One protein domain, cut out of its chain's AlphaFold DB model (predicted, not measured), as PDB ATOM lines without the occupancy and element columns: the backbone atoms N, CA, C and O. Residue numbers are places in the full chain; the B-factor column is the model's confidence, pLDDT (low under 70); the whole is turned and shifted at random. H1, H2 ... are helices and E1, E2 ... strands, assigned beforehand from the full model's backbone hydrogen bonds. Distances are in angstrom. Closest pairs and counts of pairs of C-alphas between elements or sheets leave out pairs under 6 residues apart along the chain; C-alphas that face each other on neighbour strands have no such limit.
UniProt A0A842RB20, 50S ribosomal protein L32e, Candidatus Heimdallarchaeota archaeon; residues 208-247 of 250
ATOM      1  N   ILE A 208      24.496 -40.719  40.882       82.25
ATOM      2  CA  ILE A 208      25.362 -41.499  41.760       82.25
ATOM      3  C   ILE A 208      26.423 -42.150  40.884       82.25
ATOM      4  O   ILE A 208      26.126 -43.024  40.066       82.25
ATOM      5  N   GLU A 209      27.671 -41.741  41.089       84.50
ATOM      6  CA  GLU A 209      28.826 -42.376  40.470       84.50
ATOM      7  C   GLU A 209      29.356 -43.504  41.360       84.50
ATOM      8  O   GLU A 209      29.625 -43.325  42.555       84.50
ATOM      9  N   VAL A 210      29.521 -44.686  40.767       85.81
ATOM     10  CA  VAL A 210      30.185 -45.832  41.398       85.81
ATOM     11  C   VAL A 210      31.246 -46.380  40.458       85.81
ATOM     12  O   VAL A 210      30.975 -46.705  39.300       85.81
ATOM     13  N   THR A 211      32.473 -46.500  40.955       85.62
ATOM     14  CA  THR A 211      33.604 -47.066  40.216       85.62
ATOM     15  C   THR A 211      33.778 -48.542  40.557       85.62
ATOM     16  O   THR A 211      33.910 -48.929  41.713       85.62
ATOM     17  N   TYR A 212      33.812 -49.404  39.537       85.00
ATOM     18  CA  TYR A 212      34.067 -50.833  39.725       85.00
ATOM     19  C   TYR A 212      34.883 -51.412  38.571       85.00
ATOM     20  O   TYR A 212      34.452 -51.355  37.418       85.00
ATOM     21  N   LYS A 213      36.035 -52.027  38.894       78.88
ATOM     22  CA  LYS A 213      36.955 -52.665  37.925       78.88
ATOM     23  C   LYS A 213      37.218 -51.773  36.702       78.88
ATOM     24  O   LYS A 213      36.999 -52.190  35.567       78.88
ATOM     25  N   ASP A 214      37.613 -50.530  36.973       83.38
ATOM     26  CA  ASP A 214      38.035 -49.532  35.980       83.38
ATOM     27  C   ASP A 214      36.918 -48.960  35.088       83.38
ATOM     28  O   ASP A 214      37.190 -48.295  34.090       83.38
ATOM     29  N   ARG A 215      35.647 -49.185  35.448       81.81
ATOM     30  CA  ARG A 215      34.484 -48.552  34.806       81.81
ATOM     31  C   ARG A 215      33.712 -47.704  35.808       81.81
ATOM     32  O   ARG A 215      33.414 -48.170  36.909       81.81
ATOM     33  N   THR A 216      33.379 -46.484  35.405       85.00
ATOM     34  CA  THR A 216      32.443 -45.596  36.098       85.00
ATOM     35  C   THR A 216      31.022 -45.921  35.649       85.00
ATOM     36  O   THR A 216      30.739 -45.999  34.454       85.00
ATOM     37  N   TYR A 217      30.130 -46.152  36.609       85.44
ATOM     38  CA  TYR A 217      28.699 -46.306  36.370       85.44
ATOM     39  C   TYR A 217      27.994 -45.065  36.910       85.44
ATOM     40  O   TYR A 217      28.101 -44.783  38.102       85.44
ATOM     41  N   THR A 218      27.296 -44.349  36.031       85.88
ATOM     42  CA  THR A 218      26.417 -43.226  36.373       85.88
ATOM     43  C   THR A 218      24.982 -43.735  36.448       85.88
ATOM     44  O   THR A 218      24.468 -44.357  35.512       85.88
ATOM     45  N   ILE A 219      24.344 -43.560  37.604       84.44
ATOM     46  CA  ILE A 219      22.959 -43.978  37.839       84.44
ATOM     47  C   ILE A 219      22.192 -42.792  38.415       84.44
ATOM     48  O   ILE A 219      22.652 -42.151  39.353       84.44
ATOM     49  N   GLU A 220      21.023 -42.510  37.851       83.88
ATOM     50  CA  GLU A 220      20.103 -41.490  38.355       83.88
ATOM     51  C   GLU A 220      19.683 -41.826  39.797       83.88
ATOM     52  O   GLU A 220      19.272 -42.954  40.077       83.88
ATOM     53  N   ALA A 221      19.790 -40.866  40.720       76.75
ATOM     54  CA  ALA A 221      19.441 -41.054  42.132       76.75
ATOM     55  C   ALA A 221      17.935 -41.249  42.368       76.75
ATOM     56  O   ALA A 221      17.551 -41.701  43.442       76.75
ATOM     57  N   ASP A 222      17.101 -40.947  41.372       79.19
ATOM     58  CA  ASP A 222      15.644 -41.093  41.443       79.19
ATOM     59  C   ASP A 222      15.163 -42.490  40.984       79.19
ATOM     60  O   ASP A 222      13.965 -42.713  40.816       79.19
ATOM     61  N   ILE A 223      16.085 -43.440  40.763       82.38
ATOM     62  CA  ILE A 223      15.762 -44.804  40.323       82.38
ATOM     63  C   ILE A 223      14.982 -45.578  41.394       82.38
ATOM     64  O   ILE A 223      15.367 -45.602  42.561       82.38
ATOM     65  N   THR A 224      13.917 -46.278  40.996       84.69
ATOM     66  CA  THR A 224      13.161 -47.134  41.924       84.69
ATOM     67  C   THR A 224      13.890 -48.450  42.224       84.69
ATOM     68  O   THR A 224      14.733 -48.919  41.452       84.69
ATOM     69  N   GLU A 225      13.555 -49.093  43.346       83.94
ATOM     70  CA  GLU A 225      14.172 -50.358  43.778       83.94
ATOM     71  C   GLU A 225      14.045 -51.472  42.718       83.94
ATOM     72  O   GLU A 225      15.022 -52.160  42.390       83.94
ATOM     73  N   ASP A 226      12.863 -51.604  42.111       83.25
ATOM     74  CA  ASP A 226      12.576 -52.601  41.074       83.25
ATOM     75  C   ASP A 226      13.337 -52.324  39.765       83.25
ATOM     76  O   ASP A 226      13.810 -53.246  39.081       83.25
ATOM     77  N   GLU A 227      13.525 -51.052  39.415       84.56
ATOM     78  CA  GLU A 227      14.320 -50.634  38.257       84.56
ATOM     79  C   GLU A 227      15.811 -50.908  38.472       84.56
ATOM     80  O   GLU A 227      16.492 -51.415  37.571       84.56
ATOM     81  N   LEU A 228      16.328 -50.668  39.683       84.06
ATOM     82  CA  LEU A 228      17.710 -50.995  40.031       84.06
ATOM     83  C   LEU A 228      17.946 -52.516  39.971       84.06
ATOM     84  O   LEU A 228      18.935 -52.973  39.376       84.06
ATOM     85  N   LYS A 229      17.014 -53.325  40.498       83.25
ATOM     86  CA  LYS A 229      17.068 -54.800  40.450       83.25
ATOM     87  C   LYS A 229      17.023 -55.329  39.012       83.25
ATOM     88  O   LYS A 229      17.838 -56.188  38.651       83.25
ATOM     89  N   SER A 230      16.176 -54.763  38.152       83.88
ATOM     90  CA  SER A 230      15.968 -55.223  36.769       83.88
ATOM     91  C   SER A 230      16.980 -54.699  35.732       83.88
ATOM     92  O   SER A 230      17.157 -55.345  34.691       83.88
ATOM     93  N   LYS A 231      17.719 -53.604  36.003       83.81
ATOM     94  CA  LYS A 231      18.716 -53.039  35.063       83.81
ATOM     95  C   LYS A 231      19.771 -54.066  34.628       83.81
ATOM     96  O   LYS A 231      20.550 -54.577  35.440       83.81
ATOM     97  N   ARG A 232      19.828 -54.367  33.324       78.81
ATOM     98  CA  ARG A 232      20.824 -55.274  32.723       78.81
ATOM     99  C   ARG A 232      22.138 -54.530  32.467       78.81
ATOM    100  O   ARG A 232      22.127 -53.360  32.118       78.81
ATOM    101  N   GLY A 233      23.270 -55.221  32.609       81.19
ATOM    102  CA  GLY A 233      24.596 -54.661  32.311       81.19
ATOM    103  C   GLY A 233      25.298 -53.953  33.476       81.19
ATOM    104  O   GLY A 233      26.481 -53.646  33.351       81.19
ATOM    105  N   ILE A 234      24.628 -53.773  34.621       85.62
ATOM    106  CA  ILE A 234      25.231 -53.240  35.852       85.62
ATOM    107  C   ILE A 234      25.630 -54.411  36.772       85.62
ATOM    108  O   ILE A 234      24.776 -55.252  37.079       85.62
ATOM    109  N   PRO A 235      26.901 -54.511  37.211       87.69
ATOM    110  CA  PRO A 235      27.347 -55.552  38.136       87.69
ATOM    111  C   PRO A 235      26.595 -55.516  39.472       87.69
ATOM    112  O   PRO A 235      26.304 -54.446  39.994       87.69
ATOM    113  N   ARG A 236      26.363 -56.684  40.085       85.31
ATOM    114  CA  ARG A 236      25.654 -56.802  41.375       85.31
ATOM    115  C   ARG A 236      26.265 -55.937  42.488       85.31
ATOM    116  O   ARG A 236      25.523 -55.252  43.171       85.31
ATOM    117  N   LYS A 237      27.599 -55.889  42.589       85.31
ATOM    118  CA  LYS A 237      28.309 -55.035  43.560       85.31
ATOM    119  C   LYS A 237      28.009 -53.542  43.391       85.31
ATOM    120  O   LYS A 237      27.884 -52.839  44.376       85.31
ATOM    121  N   VAL A 238      27.859 -53.082  42.146       87.94
ATOM    122  CA  VAL A 238      27.501 -51.686  41.850       87.94
ATOM    123  C   VAL A 238      26.052 -51.414  42.255       87.94
ATOM    124  O   VAL A 238      25.760 -50.348  42.775       87.94
ATOM    125  N   LYS A 239      25.146 -52.385  42.074       88.00
ATOM    126  CA  LYS A 239      23.761 -52.268  42.556       88.00
ATOM    127  C   LYS A 239      23.700 -52.196  44.082       88.00
ATOM    128  O   LYS A 239      23.017 -51.322  44.590       88.00
ATOM    129  N   GLU A 240      24.432 -53.070  44.777       86.88
ATOM    130  CA  GLU A 240      24.529 -53.110  46.248       86.88
ATOM    131  C   GLU A 240      24.983 -51.767  46.825       86.88
ATOM    132  O   GLU A 240      24.319 -51.212  47.693       86.88
ATOM    133  N   GLU A 241      26.033 -51.185  46.253       86.00
ATOM    134  CA  GLU A 241      26.573 -49.897  46.693       86.00
ATOM    135  C   GLU A 241      25.636 -48.711  46.390       86.00
ATOM    136  O   GLU A 241      25.595 -47.729  47.129       86.00
ATOM    137  N   VAL A 242      24.854 -48.788  45.306       86.25
ATOM    138  CA  VAL A 242      23.846 -47.771  44.958       86.25
ATOM    139  C   VAL A 242      22.611 -47.889  45.847       86.25
ATOM    140  O   VAL A 242      22.090 -46.870  46.287       86.25
ATOM    141  N   ALA A 243      22.166 -49.105  46.161       87.19
ATOM    142  CA  ALA A 243      21.057 -49.328  47.082       87.19
ATOM    143  C   ALA A 243      21.405 -48.916  48.512       87.19
ATOM    144  O   ALA A 243      20.567 -48.317  49.170       87.19
ATOM    145  N   GLU A 244      22.637 -49.152  48.972       85.88
ATOM    146  CA  GLU A 244      23.099 -48.685  50.284       85.88
ATOM    147  C   GLU A 244      23.081 -47.150  50.364       85.88
ATOM    148  O   GLU A 244      22.620 -46.579  51.351       85.88
ATOM    149  N   LYS A 245      23.490 -46.469  49.284       84.56
ATOM    150  CA  LYS A 245      23.426 -45.002  49.175       84.56
ATOM    151  C   LYS A 245      21.994 -44.456  49.093       84.56
ATOM    152  O   LYS A 245      21.773 -43.322  49.515       84.56
ATOM    153  N   LEU A 246      21.047 -45.230  48.560       84.94
ATOM    154  CA  LEU A 246      19.629 -44.861  48.426       84.94
ATOM    155  C   LEU A 246      18.737 -45.399  49.563       84.94
ATOM    156  O   LEU A 246      17.572 -45.021  49.646       84.94
ATOM    157  N   GLY A 247      19.274 -46.234  50.458       80.94
ATOM    158  CA  GLY A 247      18.537 -46.847  51.566       80.94
ATOM    159  C   GLY A 247      17.562 -47.958  51.154       80.94
ATOM    160  O   GLY A 247      16.574 -48.172  51.853       80.94
TER     161      GLY A 247
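Overview. This is residues 208 to 247 of the 250 residues of the protein "50S ribosomal protein L32e" of Candidatus Heimdallarchaeota archaeon (UniProt A0A842RB20). A small two-stranded hairpin, E1 and E2, has the longer helix H2 packed on one face, nearer to E1 than to E2, and the short helix H1 lies beside H2, running the opposite way. The two helices thus form a second hairpin, a helical one. The printed part has 40 residues, with two named strands followed by two named helices in the order E1, E2, H1, H2; the sheet E1 - E2 is antiparallel and the class is mixed, helices and strands. The whole is compact, with a radius of gyration of the C-alphas of 9.2 A and spans of 26 by 18 by 14 A.

Along the chain. E1, residues 208 to 212, begins with C-alpha 208 at (25.362, -41.499, 41.760) and is 12.9 A long from first to last C-alpha. E2, residues 215 to 220, measures 16.4 A. H1 holds residues 225 to 230 and measures 8.7 A. H2, residues 236 to 246, measures 15.1 A and ends with C-alpha 246 at (19.629, -44.861, 48.426).

Arrangement. E1 and E2 form a hairpin, antiparallel at 156 degrees between their directions. N 208 and O 219 are 2.8 A apart and N 217 and O 210 are 2.9 A apart, both within hydrogen-bond range. The closest C-alphas of E1 and H2, those of Val 210 and Val 238, are 6.5 A apart. Those of E2 and H2, Tyr 217 and Val 238, are 7.8 A apart. H1 and H2 touch, with the closest C-alphas, those of Leu 228 and Lys 239, 6.7 A apart. They run opposite ways at a shallow tilt of 14 degrees, a helical hairpin. E1 and H1 are apart. In H1 and H2 every O i to N i+4 pair is within hydrogen-bond range.

Size, cuts and confidence. The two C-alphas farthest apart are those of Asp 214 and Asp 226, at 26.1 A. The printed part has no cut, and the three links, E1 to E2, E2 to H1 and H1 to H2, are tight. The mean pLDDT of the printed part is 84.1, and no printed residue is under 70.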